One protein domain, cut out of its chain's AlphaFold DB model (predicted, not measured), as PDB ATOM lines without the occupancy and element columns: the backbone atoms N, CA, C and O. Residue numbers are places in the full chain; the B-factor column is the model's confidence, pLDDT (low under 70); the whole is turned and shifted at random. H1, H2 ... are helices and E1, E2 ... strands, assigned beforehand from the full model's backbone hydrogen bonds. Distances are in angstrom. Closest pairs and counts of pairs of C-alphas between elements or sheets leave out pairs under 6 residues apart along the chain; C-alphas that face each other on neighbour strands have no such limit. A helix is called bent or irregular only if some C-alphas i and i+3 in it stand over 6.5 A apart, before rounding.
ATOM      1  N   TYR A   3     -31.047  30.864  22.041       94.50
ATOM      2  CA  TYR A   3     -30.311  29.735  22.605       94.50
ATOM      3  C   TYR A   3     -28.892  29.719  22.058       94.50
ATOM      4  O   TYR A   3     -28.673  30.053  20.897       94.50
ATOM      5  N   VAL A   4     -27.931  29.298  22.878       94.25
ATOM      6  CA  VAL A   4     -26.528  29.160  22.471       94.25
ATOM      7  C   VAL A   4     -26.150  27.690  22.508       94.25
ATOM      8  O   VAL A   4     -26.357  27.024  23.522       94.25
ATOM      9  N   ILE A   5     -25.583  27.200  21.410       94.50
ATOM     10  CA  ILE A   5     -25.116  25.824  21.271       94.50
ATOM     11  C   ILE A   5     -23.609  25.836  21.069       94.50
ATOM     12  O   ILE A   5     -23.100  26.478  20.149       94.50
ATOM     13  N   TYR A   6     -22.913  25.110  21.936       93.62
ATOM     14  CA  TYR A   6     -21.459  24.998  21.923       93.62
ATOM     15  C   TYR A   6     -21.007  23.755  21.153       93.62
ATOM     16  O   TYR A   6     -21.608  22.687  21.271       93.62
ATOM     17  N   THR A   7     -19.922  23.877  20.393       92.56
ATOM     18  CA  THR A   7     -19.265  22.754  19.714       92.56
ATOM     19  C   THR A   7     -17.752  22.967  19.633       92.56
ATOM     20  O   THR A   7     -17.259  24.073  19.857       92.56
ATOM     21  N   PHE A   8     -17.011  21.900  19.334       89.44
ATOM     22  CA  PHE A   8     -15.559  21.919  19.167       89.44
ATOM     23  C   PHE A   8     -15.202  21.282  17.824       89.44
ATOM     24  O   PHE A   8     -15.258  20.062  17.684       89.44
ATOM     25  N   GLY A   9     -14.861  22.100  16.828       86.38
ATOM     26  CA  GLY A   9     -14.400  21.634  15.513       86.38
ATOM     27  C   GLY A   9     -15.493  21.068  14.599       86.38
ATOM     28  O   GLY A   9     -15.178  20.494  13.561       86.38
ATOM     29  N   GLY A  10     -16.767  21.209  14.973       87.06
ATOM     30  CA  GLY A  10     -17.929  20.703  14.232       87.06
ATOM     31  C   GLY A  10     -18.906  21.791  13.781       87.06
ATOM     32  O   GLY A  10     -20.053  21.475  13.470       87.06
ATOM     33  N   GLY A  11     -18.498  23.064  13.800       89.00
ATOM     34  CA  GLY A  11     -19.357  24.218  13.531       89.00
ATOM     35  C   GLY A  11     -20.063  24.171  12.177       89.00
ATOM     36  O   GLY A  11     -21.261  24.433  12.117       89.00
ATOM     37  N   ASP A  12     -19.362  23.764  11.117       90.38
ATOM     38  CA  ASP A  12     -19.915  23.683   9.757       90.38
ATOM     39  C   ASP A  12     -21.012  22.609   9.631       90.38
ATOM     40  O   ASP A  12     -22.128  22.884   9.182       90.38
ATOM     41  N   LEU A  13     -20.755  21.404  10.154       91.12
ATOM     42  CA  LEU A  13     -21.755  20.333  10.226       91.12
ATOM     43  C   LEU A  13     -22.992  20.787  11.009       91.12
ATOM     44  O   LEU A  13     -24.127  20.592  10.573       91.12
ATOM     45  N   LEU A  14     -22.771  21.399  12.173       92.19
ATOM     46  CA  LEU A  14     -23.848  21.853  13.041       92.19
ATOM     47  C   LEU A  14     -24.672  22.956  12.364       92.19
ATOM     48  O   LEU A  14     -25.900  22.949  12.443       92.19
ATOM     49  N   TRP A  15     -24.013  23.853  11.629       93.00
ATOM     50  CA  TRP A  15     -24.673  24.867  10.820       93.00
ATOM     51  C   TRP A  15     -25.577  24.250   9.757       93.00
ATOM     52  O   TRP A  15     -26.749  24.618   9.672       93.00
ATOM     53  N   HIS A  16     -25.083  23.270   8.997       93.31
ATOM     54  CA  HIS A  16     -25.882  22.575   7.990       93.31
ATOM     55  C   HIS A  16     -27.117  21.891   8.588       93.31
ATOM     56  O   HIS A  16     -28.216  22.019   8.040       93.31
ATOM     57  N   VAL A  17     -26.965  21.222   9.736       94.06
ATOM     58  CA  VAL A  17     -28.071  20.554  10.439       94.06
ATOM     59  C   VAL A  17     -29.129  21.564  10.885       94.06
ATOM     60  O   VAL A  17     -30.305  21.412  10.547       94.06
ATOM     61  N   PHE A  18     -28.738  22.621  11.605       94.06
ATOM     62  CA  PHE A  18     -29.695  23.611  12.107       94.06
ATOM     63  C   PHE A  18     -30.336  24.425  10.987       94.06
ATOM     64  O   PHE A  18     -31.531  24.700  11.050       94.06
ATOM     65  N   ASN A  19     -29.592  24.770   9.937       92.88
ATOM     66  CA  ASN A  19     -30.149  25.458   8.773       92.88
ATOM     67  C   ASN A  19     -31.181  24.572   8.054       92.88
ATOM     68  O   ASN A  19     -32.266  25.038   7.708       92.88
ATOM     69  N   GLY A  20     -30.902  23.271   7.916       89.88
ATOM     70  CA  GLY A  20     -31.869  22.295   7.408       89.88
ATOM     71  C   GLY A  20     -33.151  22.253   8.242       89.88
ATOM     72  O   GLY A  20     -34.247  22.374   7.696       89.88
ATOM     73  N   ILE A  21     -33.022  22.168   9.569       90.25
ATOM     74  CA  ILE A  21     -34.161  22.218  10.500       90.25
ATOM     75  C   ILE A  21     -34.942  23.530  10.329       90.25
ATOM     76  O   ILE A  21     -36.157  23.498  10.149       90.25
ATOM     77  N   GLY A  22     -34.266  24.680  10.323       89.19
ATOM     78  CA  GLY A  22     -34.907  25.989  10.167       89.19
ATOM     79  C   GLY A  22     -35.695  26.119   8.863       89.19
ATOM     80  O   GLY A  22     -36.781  26.696   8.858       89.19
ATOM     81  N   ARG A  23     -35.209  25.517   7.770       86.94
ATOM     82  CA  ARG A  23     -35.935  25.456   6.490       86.94
ATOM     83  C   ARG A  23     -37.168  24.570   6.563       86.94
ATOM     84  O   ARG A  23     -38.227  24.979   6.094       86.94
ATOM     85  N   VAL A  24     -37.053  23.389   7.173       84.38
ATOM     86  CA  VAL A  24     -38.202  22.491   7.361       84.38
ATOM     87  C   VAL A  24     -39.276  23.188   8.186       84.38
ATOM     88  O   VAL A  24     -40.433  23.152   7.803       84.38
ATOM     89  N   PHE A  25     -38.919  23.876   9.266       81.69
ATOM     90  CA  PHE A  25     -39.883  24.470  10.196       81.69
ATOM     91  C   PHE A  25     -40.246  25.935   9.911       81.69
ATOM     92  O   PHE A  25     -40.927  26.556  10.737       81.69
ATOM     93  N   ALA A  26     -39.829  26.483   8.769       79.12
ATOM     94  CA  ALA A  26     -40.210  27.822   8.337       79.12
ATOM     95  C   ALA A  26     -41.731  27.931   8.126       79.12
ATOM     96  O   ALA A  26     -42.383  26.986   7.684       79.12
ATOM     97  N   SER A  27     -42.302  29.105   8.406       65.50
ATOM     98  CA  SER A  27     -43.757  29.333   8.385       65.50
ATOM     99  C   SER A  27     -44.421  29.106   7.018       65.50
ATOM    100  O   SER A  27     -45.613  28.837   6.975       65.50
ATOM    101  N   ASN A  28     -43.655  29.162   5.922       65.19
ATOM    102  CA  ASN A  28     -44.101  28.877   4.549       65.19
ATOM    103  C   ASN A  28     -43.397  27.637   3.969       65.19
ATOM    104  O   ASN A  28     -43.046  27.596   2.794       65.19
ATOM    105  N   SER A  29     -43.101  26.649   4.812       62.06
ATOM    106  CA  SER A  29     -42.397  25.442   4.390       62.06
ATOM    107  C   SER A  29     -43.294  24.539   3.542       62.06
ATOM    108  O   SER A  29     -44.260  23.943   4.037       62.06
ATOM    109  N   GLU A  30     -42.915  24.368   2.275       60.78
ATOM    110  CA  GLU A  30     -43.468  23.353   1.368       60.78
ATOM    111  C   GLU A  30     -43.232  21.922   1.880       60.78
ATOM    112  O   GLU A  30     -43.886  20.991   1.427       60.78
ATOM    113  N   TYR A  31     -42.329  21.735   2.850       62.16
ATOM    114  CA  TYR A  31     -41.969  20.429   3.399       62.16
ATOM    115  C   TYR A  31     -42.769  20.064   4.649       62.16
ATOM    116  O   TYR A  31     -43.159  18.912   4.825       62.16
ATOM    117  N   PHE A  32     -43.033  21.031   5.530       66.38
ATOM    118  CA  PHE A  32     -43.748  20.761   6.780       66.38
ATOM    119  C   PHE A  32     -45.259  20.749   6.593       66.38
ATOM    120  O   PHE A  32     -45.947  19.994   7.273       66.38
ATOM    121  N   THR A  33     -45.776  21.521   5.637       66.12
ATOM    122  CA  THR A  33     -47.215  21.585   5.353       66.12
ATOM    123  C   THR A  33     -47.778  20.219   4.918       66.12
ATOM    124  O   THR A  33     -48.731  19.751   5.544       66.12
ATOM    125  N   PRO A  34     -47.170  19.481   3.964       60.44
ATOM    126  CA  PRO A  34     -47.636  18.145   3.582       60.44
ATOM    127  C   PRO A  34     -47.474  17.104   4.695       60.44
ATOM    128  O   PRO A  34     -48.358  16.272   4.888       60.44
ATOM    129  N   VAL A  35     -46.379  17.157   5.462       66.31
ATOM    130  CA  VAL A  35     -46.147  16.243   6.596       66.31
ATOM    131  C   VAL A  35     -47.164  16.489   7.709       66.31
ATOM    132  O   VAL A  35     -47.713  15.537   8.261       66.31
ATOM    133  N   GLY A  36     -47.472  17.755   7.997       68.12
ATOM    134  CA  GLY A  36     -48.533  18.146   8.919       68.12
ATOM    135  C   GLY A  36     -49.902  17.649   8.458       68.12
ATOM    136  O   GLY A  36     -50.641  17.074   9.254       68.12
ATOM    137  N   HIS A  37     -50.218  17.781   7.166       65.94
ATOM    138  CA  HIS A  37     -51.458  17.245   6.601       65.94
ATOM    139  C   HIS A  37     -51.545  15.722   6.713       65.94
ATOM    140  O   HIS A  37     -52.581  15.225   7.152       65.94
ATOM    141  N   LEU A  38     -50.470  14.988   6.401       66.94
ATOM    142  CA  LEU A  38     -50.407  13.529   6.545       66.94
ATOM    143  C   LEU A  38     -50.562  13.087   8.002       66.94
ATOM    144  O   LEU A  38     -51.351  12.190   8.294       66.94
ATOM    145  N   ALA A  39     -49.862  13.740   8.930       70.88
ATOM    146  CA  ALA A  39     -49.980  13.455  10.356       70.88
ATOM    147  C   ALA A  39     -51.414  13.691  10.855       70.88
ATOM    148  O   ALA A  39     -51.953  12.864  11.589       70.88
ATOM    149  N   LEU A  40     -52.061  14.770  10.400       70.94
ATOM    150  CA  LEU A  40     -53.467  15.042  10.693       70.94
ATOM    151  C   LEU A  40     -54.403  14.006  10.066       70.94
ATOM    152  O   LEU A  40     -55.365  13.615  10.719       70.94
ATOM    153  N   THR A  41     -54.131  13.517   8.851       71.19
ATOM    154  CA  THR A  41     -54.973  12.480   8.225       71.19
ATOM    155  C   THR A  41     -54.839  11.142   8.947       71.19
ATOM    156  O   THR A  41     -55.844  10.496   9.232       71.19
ATOM    157  N   ILE A  42     -53.615  10.746   9.312       71.94
ATOM    158  CA  ILE A  42     -53.352   9.525  10.086       71.94
ATOM    159  C   ILE A  42     -53.978   9.631  11.478       71.94
ATOM    160  O   ILE A  42     -54.603   8.677  11.934       71.94
ATOM    161  N   ALA A  43     -53.872  10.784  12.143       67.69
ATOM    162  CA  ALA A  43     -54.555  11.022  13.410       67.69
ATOM    163  C   ALA A  43     -56.082  10.942  13.235       67.69
ATOM    164  O   ALA A  43     -56.742  10.209  13.967       67.69
ATOM    165  N   ALA A  44     -56.641  11.605  12.221       69.06
ATOM    166  CA  ALA A  44     -58.074  11.596  11.938       69.06
ATOM    167  C   ALA A  44     -58.627  10.194  11.628       69.06
ATOM    168  O   ALA A  44     -59.786   9.938  11.931       69.06
ATOM    169  N   TYR A  45     -57.821   9.278  11.077       67.19
ATOM    170  CA  TYR A  45     -58.222   7.888  10.801       67.19
ATOM    171  C   TYR A  45     -57.884   6.903  11.940       67.19
ATOM    172  O   TYR A  45     -58.596   5.922  12.175       67.19
ATOM    173  N   GLY A  46     -56.809   7.157  12.686       64.81
ATOM    174  CA  GLY A  46     -56.363   6.342  13.822       64.81
ATOM    175  C   GLY A  46     -57.188   6.559  15.097       64.81
ATOM    176  O   GLY A  46     -57.365   5.633  15.891       64.81
ATOM    177  N   LEU A  47     -57.726   7.768  15.286       64.38
ATOM    178  CA  LEU A  47     -58.571   8.117  16.432       64.38
ATOM    179  C   LEU A  47     -59.918   7.367  16.427       64.38
ATOM    180  O   LEU A  47     -60.230   6.738  17.440       64.38
ATOM    181  N   PRO A  48     -60.693   7.333  15.320       63.59
ATOM    182  CA  PRO A  48     -61.972   6.625  15.263       63.59
ATOM    183  C   PRO A  48     -61.806   5.108  15.348       63.59
ATOM    184  O   PRO A  48     -62.619   4.428  15.964       63.59
ATOM    185  N   THR A  49     -60.739   4.556  14.770       63.28
ATOM    186  CA  THR A  49     -60.517   3.104  14.762       63.28
ATOM    187  C   THR A  49     -60.265   2.568  16.173       63.28
ATOM    188  O   THR A  49     -60.950   1.643  16.600       63.28
ATOM    189  N   ARG A  50     -59.383   3.182  16.974       59.56
ATOM    190  CA  ARG A  50     -59.210   2.780  18.389       59.56
ATOM    191  C   ARG A  50     -60.434   3.065  19.260       59.56
ATOM    192  O   ARG A  50     -60.723   2.280  20.164       59.56
ATOM    193  N   ALA A  51     -61.143   4.154  18.977       59.06
ATOM    194  CA  ALA A  51     -62.390   4.531  19.634       59.06
ATOM    195  C   ALA A  51     -63.487   3.459  19.472       59.06
ATOM    196  O   ALA A  51     -64.131   3.089  20.454       59.06
ATOM    197  N   ILE A  52     -63.633   2.900  18.267       61.62
ATOM    198  CA  ILE A  52     -64.612   1.848  17.953       61.62
ATOM    199  C   ILE A  52     -64.268   0.521  18.653       61.62
ATOM    200  O   ILE A  52     -65.165  -0.147  19.161       61.62
ATOM    201  N   PHE A  53     -62.987   0.143  18.742       61.59
ATOM    202  CA  PHE A  53     -62.587  -1.166  19.289       61.59
ATOM    203  C   PHE A  53     -62.408  -1.225  20.818       61.59
ATOM    204  O   PHE A  53     -62.360  -2.324  21.365       61.59
ATOM    205  N   ARG A  54     -62.293  -0.093  21.535       59.62
ATOM    206  CA  ARG A  54     -62.118  -0.077  23.010       59.62
ATOM    207  C   ARG A  54     -63.243   0.596  23.804       59.62
ATOM    208  O   ARG A  54     -63.194   0.565  25.029       59.62
ATOM    209  N   GLY A  55     -64.242   1.192  23.149       58.50
ATOM    210  CA  GLY A  55     -65.469   1.691  23.791       58.50
ATOM    211  C   GLY A  55     -65.306   2.863  24.772       58.50
ATOM    212  O   GLY A  55     -66.299   3.330  25.318       58.50
ATOM    213  N   ASN A  56     -64.089   3.370  24.995       68.00
ATOM    214  CA  ASN A  56     -63.836   4.471  25.924       68.00
ATOM    215  C   ASN A  56     -63.017   5.591  25.265       68.00
ATOM    216  O   ASN A  56     -61.812   5.735  25.474       68.00
ATOM    217  N   ILE A  57     -63.709   6.382  24.439       64.56
ATOM    218  CA  ILE A  57     -63.182   7.588  23.776       64.56
ATOM    219  C   ILE A  57     -62.605   8.578  24.797       64.56
ATOM    220  O   ILE A  57     -61.599   9.226  24.515       64.56
ATOM    221  N   GLY A  58     -63.230   8.688  25.975       66.94
ATOM    222  CA  GLY A  58     -62.879   9.680  26.990       66.94
ATOM    223  C   GLY A  58     -61.476   9.480  27.555       66.94
ATOM    224  O   GLY A  58     -60.692  10.425  27.563       66.94
ATOM    225  N   ILE A  59     -61.138   8.247  27.948       68.31
ATOM    226  CA  ILE A  59     -59.813   7.899  28.492       68.31
ATOM    227  C   ILE A  59     -58.722   8.156  27.450       68.31
ATOM    228  O   ILE A  59     -57.765   8.874  27.715       68.31
ATOM    229  N   PHE A  60     -58.884   7.647  26.225       69.19
ATOM    230  CA  PHE A  60     -57.877   7.837  25.179       69.19
ATOM    231  C   PHE A  60     -57.665   9.325  24.837       69.19
ATOM    232  O   PHE A  60     -56.529   9.783  24.685       69.19
ATOM    233  N   ALA A  61     -58.756  10.087  24.709       73.25
ATOM    234  CA  ALA A  61     -58.679  11.497  24.358       73.25
ATOM    235  C   ALA A  61     -58.008  12.318  25.469       73.25
ATOM    236  O   ALA A  61     -57.098  13.097  25.185       73.25
ATOM    237  N   MET A  62     -58.434  12.128  26.720       77.31
ATOM    238  CA  MET A  62     -57.999  12.949  27.854       77.31
ATOM    239  C   MET A  62     -56.648  12.529  28.437       77.31
ATOM    240  O   MET A  62     -55.901  13.395  28.876       77.31
ATOM    241  N   GLU A  63     -56.297  11.242  28.418       78.19
ATOM    242  CA  GLU A  63     -55.018  10.776  28.972       78.19
ATOM    243  C   GLU A  63     -53.871  10.854  27.969       78.19
ATOM    244  O   GLU A  63     -52.718  11.022  28.362       78.19
ATOM    245  N   TRP A  64     -54.163  10.726  26.672       73.75
ATOM    246  CA  TRP A  64     -53.109  10.574  25.672       73.75
ATOM    247  C   TRP A  64     -53.162  11.631  24.580       73.75
ATOM    248  O   TRP A  64     -52.162  12.306  24.344       73.75
ATOM    249  N   PHE A  65     -54.306  11.819  23.920       78.38
ATOM    250  CA  PHE A  65     -54.372  12.691  22.745       78.38
ATOM    251  C   PHE A  65     -54.192  14.175  23.086       78.38
ATOM    252  O   PHE A  65     -53.287  14.817  22.550       78.38
ATOM    253  N   PHE A  66     -55.014  14.719  23.990       82.12
ATOM    254  CA  PHE A  66     -54.949  16.131  24.373       82.12
ATOM    255  C   PHE A  66     -53.629  16.503  25.064       82.12
ATOM    256  O   PHE A  66     -53.029  17.503  24.670       82.12
ATOM    257  N   PRO A  67     -53.101  15.711  26.018       85.75
ATOM    258  CA  PRO A  67     -51.781  15.981  26.578       85.75
ATOM    259  C   PRO A  67     -50.675  15.947  25.517       85.75
ATOM    260  O   PRO A  67     -49.839  16.848  25.476       85.75
ATOM    261  N   SER A  68     -50.691  14.965  24.606       80.44
ATOM    262  CA  SER A  68     -49.666  14.847  23.558       80.44
ATOM    263  C   SER A  68     -49.713  16.006  22.566       80.44
ATOM    264  O   SER A  68     -48.672  16.586  22.264       80.44
ATOM    265  N   ILE A  69     -50.903  16.384  22.078       82.62
ATOM    266  CA  ILE A  69     -51.041  17.507  21.141       82.62
ATOM    267  C   ILE A  69     -50.671  18.830  21.819       82.62
ATOM    268  O   ILE A  69     -50.038  19.680  21.194       82.62
ATOM    269  N   PHE A  70     -50.999  18.986  23.105       85.62
ATOM    270  CA  PHE A  70     -50.640  20.161  23.892       85.62
ATOM    271  C   PHE A  70     -49.119  20.288  24.034       85.62
ATOM    272  O   PHE A  70     -48.560  21.323  23.670       85.62
ATOM    273  N   ILE A  71     -48.437  19.221  24.468       87.62
ATOM    274  CA  ILE A  71     -46.971  19.190  24.598       87.62
ATOM    275  C   ILE A  71     -46.305  19.420  23.238       87.62
ATOM    276  O   ILE A  71     -45.381  20.227  23.130       87.62
ATOM    277  N   PHE A  72     -46.784  18.754  22.186       83.75
ATOM    278  CA  PHE A  72     -46.240  18.913  20.840       83.75
ATOM    279  C   PHE A  72     -46.367  20.357  20.348       83.75
ATOM    280  O   PHE A  72     -45.391  20.943  19.882       83.75
ATOM    281  N   THR A  73     -47.544  20.963  20.506       83.12
ATOM    282  CA  THR A  73     -47.782  22.352  20.096       83.12
ATOM    283  C   THR A  73     -46.896  23.307  20.891       83.12
ATOM    284  O   THR A  73     -46.260  24.179  20.307       83.12
ATOM    285  N   LEU A  74     -46.772  23.103  22.204       87.69
ATOM    286  CA  LEU A  74     -45.930  23.930  23.066       87.69
ATOM    287  C   LEU A  74     -44.447  23.860  22.664       87.69
ATOM    288  O   LEU A  74     -43.765  24.882  22.668       87.69
ATOM    289  N   LEU A  75     -43.951  22.685  22.269       88.94
ATOM    290  CA  LEU A  75     -42.548  22.489  21.892       88.94
ATOM    291  C   LEU A  75     -42.229  22.860  20.436       88.94
ATOM    292  O   LEU A  75     -41.088  23.226  20.147       88.94
ATOM    293  N   PHE A  76     -43.188  22.758  19.509       86.50
ATOM    294  CA  PHE A  76     -42.913  22.890  18.070       86.50
ATOM    295  C   PHE A  76     -43.563  24.089  17.373       86.50
ATOM    296  O   PHE A  76     -43.081  24.504  16.307       86.50
ATOM    297  N   ALA A  77     -44.604  24.682  17.964       84.88
ATOM    298  CA  ALA A  77     -45.226  25.892  17.436       84.88
ATOM    299  C   ALA A  77     -44.358  27.146  17.640       84.88
ATOM    300  O   ALA A  77     -44.067  27.813  16.641       84.88
ATOM    301  N   PRO A  78     -43.894  27.485  18.863       90.06
ATOM    302  CA  PRO A  78     -43.051  28.659  19.047       90.06
ATOM    303  C   PRO A  78     -41.676  28.449  18.408       90.06
ATOM    304  O   PRO A  78     -41.048  27.391  18.531       90.06
ATOM    305  N   LYS A  79     -41.211  29.492  17.718       90.50
ATOM    306  CA  LYS A  79     -39.907  29.523  17.056       90.50
ATOM    307  C   LYS A  79     -38.894  30.282  17.904       90.50
ATOM    308  O   LYS A  79     -39.226  31.239  18.604       90.50
ATOM    309  N   ALA A  80     -37.654  29.842  17.817       93.69
ATOM    310  CA  ALA A  80     -36.506  30.384  18.507       93.69
ATOM    311  C   ALA A  80     -35.346  30.573  17.526       93.69
ATOM    312  O   ALA A  80     -35.304  29.983  16.440       93.69
ATOM    313  N   THR A  81     -34.402  31.399  17.951       95.19
ATOM    314  CA  THR A  81     -33.144  31.648  17.264       95.19
ATOM    315  C   THR A  81     -32.036  30.923  18.015       95.19
ATOM    316  O   THR A  81     -31.965  30.957  19.245       95.19
ATOM    317  N   VAL A  82     -31.162  30.262  17.266       95.44
ATOM    318  CA  VAL A  82     -30.023  29.514  17.786       95.44
ATOM    319  C   VAL A  82     -28.730  30.178  17.334       95.44
ATOM    320  O   VAL A  82     -28.555  30.495  16.159       95.44
ATOM    321  N   TRP A  83     -27.811  30.351  18.274       94.81
ATOM    322  CA  TRP A  83     -26.455  30.826  18.058       94.81
ATOM    323  C   TRP A  83     -25.487  29.658  18.200       94.81
ATOM    324  O   TRP A  83     -25.363  29.066  19.271       94.81
ATOM    325  N   LEU A  84     -24.803  29.320  17.115       93.56
ATOM    326  CA  LEU A  84     -23.790  28.277  17.082       93.56
ATOM    327  C   LEU A  84     -22.437  28.894  17.414       93.56
ATOM    328  O   LEU A  84     -21.971  29.788  16.707       93.56
ATOM    329  N   LYS A  85     -21.813  28.419  18.490       92.88
ATOM    330  CA  LYS A  85     -20.478  28.830  18.911       92.88
ATOM    331  C   LYS A  85     -19.532  27.637  18.821       92.88
ATOM    332  O   LYS A  85     -19.653  26.691  19.597       92.88
ATOM    333  N   ASP A  86     -18.587  27.702  17.892       90.62
ATOM    334  CA  ASP A  86     -17.479  26.752  17.819       90.62
ATOM    335  C   ASP A  86     -16.245  27.369  18.482       90.62
ATOM    336  O   ASP A  86     -15.814  28.450  18.095       90.62
ATOM    337  N   GLU A  87     -15.690  26.700  19.490       86.50
ATOM    338  CA  GLU A  87     -14.516  27.196  20.226       86.50
ATOM    339  C   GLU A  87     -13.184  26.916  19.502       86.50
ATOM    340  O   GLU A  87     -12.137  27.370  19.955       86.50
ATOM    341  N   VAL A  88     -13.201  26.154  18.401       83.94
ATOM    342  CA  VAL A  88     -11.997  25.712  17.674       83.94
ATOM    343  C   VAL A  88     -11.966  26.245  16.245       83.94
ATOM    344  O   VAL A  88     -10.912  26.661  15.772       83.94
ATOM    345  N   SER A  89     -13.098  26.204  15.538       73.69
ATOM    346  CA  SER A  89     -13.122  26.401  14.081       73.69
ATOM    347  C   SER A  89     -13.722  27.733  13.620       73.69
ATOM    348  O   SER A  89     -13.367  28.202  12.540       73.69
ATOM    349  N   MET A  90     -14.604  28.369  14.401       65.06
ATOM    350  CA  MET A  90     -15.334  29.564  13.951       65.06
ATOM    351  C   MET A  90     -14.853  30.832  14.654       65.06
ATOM    352  O   MET A  90     -14.848  30.917  15.877       65.06
ATOM    353  N   SER A  91     -14.509  31.861  13.872       69.00
ATOM    354  CA  SER A  91     -14.065  33.155  14.410       69.00
ATOM    355  C   SER A  91     -15.192  33.967  15.064       69.00
ATOM    356  O   SER A  91     -14.912  34.814  15.908       69.00
ATOM    357  N   ALA A  92     -16.458  33.728  14.692       82.56
ATOM    358  CA  ALA A  92     -17.628  34.400  15.257       82.56
ATOM    359  C   ALA A  92     -18.836  33.445  15.369       82.56
ATOM    360  O   ALA A  92     -18.980  32.557  14.524       82.56
ATOM    361  N   PRO A  93     -19.723  33.625  16.371       86.88
ATOM    362  CA  PRO A  93     -20.946  32.836  16.485       86.88
ATOM    363  C   PRO A  93     -21.877  33.031  15.285       86.88
ATOM    364  O   PRO A  93     -22.128  34.164  14.869       86.88
ATOM    365  N   VAL A  94     -22.437  31.939  14.761       91.31
ATOM    366  CA  VAL A  94     -23.344  31.977  13.603       91.31
ATOM    367  C   VAL A  94     -24.793  31.796  14.032       91.31
ATOM    368  O   VAL A  94     -25.122  30.924  14.832       91.31
ATOM    369  N   LYS A  95     -25.668  32.634  13.475       93.00
ATOM    370  CA  LYS A  95     -27.097  32.681  13.782       93.00
ATOM    371  C   LYS A  95     -27.904  31.776  12.848       93.00
ATOM    372  O   LYS A  95     -27.710  31.816  11.634       93.00
ATOM    373  N   VAL A  96     -28.858  31.029  13.404       92.75
ATOM    374  CA  VAL A  96     -29.869  30.264  12.661       92.75
ATOM    375  C   VAL A  96     -31.260  30.532  13.238       92.75
ATOM    376  O   VAL A  96     -31.485  30.390  14.439       92.75
ATOM    377  N   ASP A  97     -32.199  30.913  12.374       93.12
ATOM    378  CA  ASP A  97     -33.573  31.270  12.743       93.12
ATOM    379  C   ASP A  97     -34.580  30.139  12.438       93.12
ATOM    380  O   ASP A  97     -34.258  29.147  11.782       93.12
ATOM    381  N   ASN A  98     -35.829  30.312  12.893       91.56
ATOM    382  CA  ASN A  98     -36.968  29.406  12.663       91.56
ATOM    383  C   ASN A  98     -36.839  28.006  13.290       91.56
ATOM    384  O   ASN A  98     -37.454  27.047  12.820       91.56
ATOM    385  N   ILE A  99     -36.092  27.877  14.387       92.62
ATOM    386  CA  ILE A  99     -35.922  26.595  15.078       92.62
ATOM    387  C   ILE A  99     -37.064  26.389  16.085       92.62
ATOM    388  O   ILE A  99     -37.323  27.279  16.892       92.62
ATOM    389  N   PRO A 100     -37.757  25.237  16.090       92.25
ATOM    390  CA  PRO A 100     -38.694  24.876  17.154       92.25
ATOM    391  C   PRO A 100     -38.069  24.993  18.548       92.25
ATOM    392  O   PRO A 100     -36.962  24.490  18.763       92.25
ATOM    393  N   ILE A 101     -38.777  25.604  19.506       92.88
ATOM    394  CA  ILE A 101     -38.217  25.835  20.848       92.88
ATOM    395  C   ILE A 101     -37.757  24.538  21.519       92.88
ATOM    396  O   ILE A 101     -36.701  24.529  22.141       92.88
ATOM    397  N   GLY A 102     -38.492  23.436  21.330       91.62
ATOM    398  CA  GLY A 102     -38.153  22.120  21.868       91.62
ATOM    399  C   GLY A 102     -36.796  21.623  21.374       91.62
ATOM    400  O   GLY A 102     -35.970  21.165  22.158       91.62
ATOM    401  N   ILE A 103     -36.509  21.782  20.082       93.69
ATOM    402  CA  ILE A 103     -35.207  21.393  19.527       93.69
ATOM    403  C   ILE A 103     -34.110  22.307  20.087       93.69
ATOM    404  O   ILE A 103     -33.083  21.819  20.556       93.69
ATOM    405  N   ALA A 104     -34.341  23.623  20.080       94.25
ATOM    406  CA  ALA A 104     -33.364  24.602  20.548       94.25
ATOM    407  C   ALA A 104     -33.001  24.407  22.033       94.25
ATOM    408  O   ALA A 104     -31.819  24.412  22.380       94.25
ATOM    409  N   MET A 105     -33.991  24.166  22.901       94.69
ATOM    410  CA  MET A 105     -33.771  23.976  24.338       94.69
ATOM    411  C   MET A 105     -32.965  22.712  24.644       94.69
ATOM    412  O   MET A 105     -31.994  22.784  25.397       94.69
ATOM    413  N   PHE A 106     -33.319  21.565  24.051       94.62
ATOM    414  CA  PHE A 106     -32.636  20.302  24.333       94.62
ATOM    415  C   PHE A 106     -31.225  20.292  23.752       94.62
ATOM    416  O   PHE A 106     -30.296  19.827  24.413       94.62
ATOM    417  N   ALA A 107     -31.037  20.865  22.561       94.38
ATOM    418  CA  ALA A 107     -29.714  20.986  21.966       94.38
ATOM    419  C   ALA A 107     -28.814  21.945  22.764       94.38
ATOM    420  O   ALA A 107     -27.656  21.623  23.029       94.38
ATOM    421  N   SER A 108     -29.354  23.078  23.226       94.75
ATOM    422  CA  SER A 108     -28.645  23.996  24.125       94.75
ATOM    423  C   SER A 108     -28.232  23.293  25.414       94.75
ATOM    424  O   SER A 108     -27.056  23.321  25.765       94.75
ATOM    425  N   LEU A 109     -29.168  22.623  26.093       95.12
ATOM    426  CA  LEU A 109     -28.898  21.915  27.347       95.12
ATOM    427  C   LEU A 109     -27.809  20.851  27.168       95.12
ATOM    428  O   LEU A 109     -26.826  20.847  27.906       95.12
ATOM    429  N   SER A 110     -27.951  19.999  26.149       94.25
ATOM    430  CA  SER A 110     -26.972  18.957  25.836       94.25
ATOM    431  C   SER A 110     -25.590  19.552  25.557       94.25
ATOM    432  O   SER A 110     -24.605  19.114  26.151       94.25
ATOM    433  N   SER A 111     -25.513  20.600  24.730       93.69
ATOM    434  CA  SER A 111     -24.236  21.228  24.382       93.69
ATOM    435  C   SER A 111     -23.554  21.910  25.566       93.69
ATOM    436  O   SER A 111     -22.333  21.855  25.678       93.69
ATOM    437  N   GLN A 112     -24.317  22.508  26.487       93.62
ATOM    438  CA  GLN A 112     -23.768  23.108  27.703       93.62
ATOM    439  C   GLN A 112     -23.164  22.045  28.620       93.62
ATOM    440  O   GLN A 112     -22.077  22.254  29.160       93.62
ATOM    441  N   THR A 113     -23.823  20.891  28.764       91.94
ATOM    442  CA  THR A 113     -23.270  19.762  29.520       91.94
ATOM    443  C   THR A 113     -21.977  19.259  28.883       91.94
ATOM    444  O   THR A 113     -20.971  19.128  29.581       91.94
ATOM    445  N   SER A 114     -21.962  19.047  27.563       90.94
ATOM    446  CA  SER A 114     -20.751  18.644  26.838       90.94
ATOM    447  C   SER A 114     -19.627  19.669  26.996       90.94
ATOM    448  O   SER A 114     -18.508  19.302  27.341       90.94
ATOM    449  N   TYR A 115     -19.929  20.959  26.838       92.00
ATOM    450  CA  TYR A 115     -18.971  22.048  27.022       92.00
ATOM    451  C   TYR A 115     -18.377  22.069  28.431       92.00
ATOM    452  O   TYR A 115     -17.162  22.189  28.596       92.00
ATOM    453  N   PHE A 116     -19.221  21.922  29.455       90.50
ATOM    454  CA  PHE A 116     -18.784  21.880  30.845       90.50
ATOM    455  C   PHE A 116     -17.816  20.720  31.093       90.50
ATOM    456  O   PHE A 116     -16.745  20.926  31.664       90.50
ATOM    457  N   VAL A 117     -18.154  19.516  30.622       90.69
ATOM    458  CA  VAL A 117     -17.291  18.335  30.754       90.69
ATOM    459  C   VAL A 117     -15.963  18.551  30.029       90.69
ATOM    460  O   VAL A 117     -14.910  18.429  30.655       90.69
ATOM    461  N   SER A 118     -15.989  18.955  28.756       89.44
ATOM    462  CA  SER A 118     -14.777  19.201  27.964       89.44
ATOM    463  C   SER A 118     -13.862  20.244  28.607       89.44
ATOM    464  O   SER A 118     -12.646  20.064  28.650       89.44
ATOM    465  N   LYS A 119     -14.433  21.313  29.170       87.00
ATOM    466  CA  LYS A 119     -13.662  22.373  29.830       87.00
ATOM    467  C   LYS A 119     -13.016  21.908  31.133       87.00
ATOM    468  O   LYS A 119     -11.888  22.305  31.421       87.00
ATOM    469  N   ASN A 120     -13.706  21.089  31.923       89.56
ATOM    470  CA  ASN A 120     -13.156  20.565  33.173       89.56
ATOM    471  C   ASN A 120     -12.071  19.515  32.928       89.56
ATOM    472  O   ASN A 120     -11.024  19.576  33.568       89.56
ATOM    473  N   VAL A 121     -12.281  18.615  31.959       86.69
ATOM    474  CA  VAL A 121     -11.258  17.645  31.540       86.69
ATOM    475  C   VAL A 121     -10.019  18.379  31.034       86.69
ATOM    476  O   VAL A 121      -8.929  18.145  31.551       86.69
ATOM    477  N   GLY A 122     -10.187  19.344  30.122       78.25
ATOM    478  CA  GLY A 122      -9.075  20.146  29.614       78.25
ATOM    479  C   GLY A 122      -8.292  20.833  30.734       78.25
ATOM    480  O   GLY A 122      -7.077  20.699  30.796       78.25
ATOM    481  N   LYS A 123      -8.973  21.496  31.680       77.00
ATOM    482  CA  LYS A 123      -8.315  22.128  32.837       77.00
ATOM    483  C   LYS A 123      -7.506  21.139  33.674       77.00
ATOM    484  O   LYS A 123      -6.363  21.441  33.997       77.00
TER     485      LYS A 123
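What this domain is: This is residues 3 to 123 of the 129 residues of the protein "Putative traG protein" of Orientia tsutsugamushi str. Gilliam (UniProt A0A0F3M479). A small three-stranded sheet with two helices, H1 and H4, packed along it forms one end, and a long, loose arm of two helices, H2 and H3, reaches away from it and makes much of the length. H2 and H3 run opposite ways side by side with a gap between them, and residues 34 to 42 of H2 stick out. The printed part has 121 residues, with four named helices and three named strands in the order E1 H1 H2 H3 E2 E3 H4; the sheet, E1 E2 E3, is mixed and the class is mostly helix. The whole is loose, with a radius of gyration of the C-alphas of 19.3 A, and flat, spanning 61 by 34 by 18 A.

How they stand to each other: Edge strand E1, residues 3 to 7, is parallel to inner strand E2, residues 79 to 86, at 29 degrees, with N 5 and O 83 2.8 A apart. E2 and the other edge strand, E3, residues 94 to 100, form an antiparallel hairpin, with N 82 and O 96 2.8 A apart. H1, residues 11 to 24, is on the sheet at a height of 8.8 A, over E2 and E3; its closest C-alphas to E3 are those of Gly 22 and Asn 98, 4.7 A. H4, residues 101 to 123, is on the sheet at a height of 7.2 A, over E1 and E2; the C-alphas of Ile 5 and Ser 108 are closest to each other, 4.9 A. H1 and H4 make two layers with the sheet, helices on one face of it, and are apart from each other. H2, residues 32 to 54, and H3, residues 57 to 76, are close but not clearly touching, at a shallow tilt of 16 degrees, opposite ways; their closest C-alphas are those of Ala 51 and Ile 57, 5.2 A. H3 and H4 touch only at their ends, with the C-alphas of Leu 75 and Gly 102 4.4 A apart, and H3 only grazes the sheet with residues 73 to 76. E1, the helices H1 H2 H3 and E2 form a strand-helix-strand unit, two parallel neighbour strands with helices between. Every O i to N i+4 pair is within hydrogen-bond range in H1 and H4, against 17 of 19 in H2 and 14 of 16 in H3.

Where its parts are: E1 begins at C-alpha 3 (-30.311, 29.735, 22.605) and is 13.4 A long; H1 is 19.9 A. H2, 32.2 A long, ends at C-alpha 54 (-62.118, -0.077, 23.010). H3, 26.0 A long, is irregular: C-alphas 63 and 66 are 7.1 A apart. E2 measures 22.6 A and E3 17.3 A. H4, 32.4 A long, ends at C-alpha 123 (-8.315, 22.128, 32.837).

The domain as a whole: The C-alphas of Ile 52 and Lys 123 are the farthest apart, 61.7 A. The printed part has no cut, and no link is long. The mean pLDDT of the printed part is 81.9; residues 27 to 38, 43 to 60 and 90 to 91 are under 70.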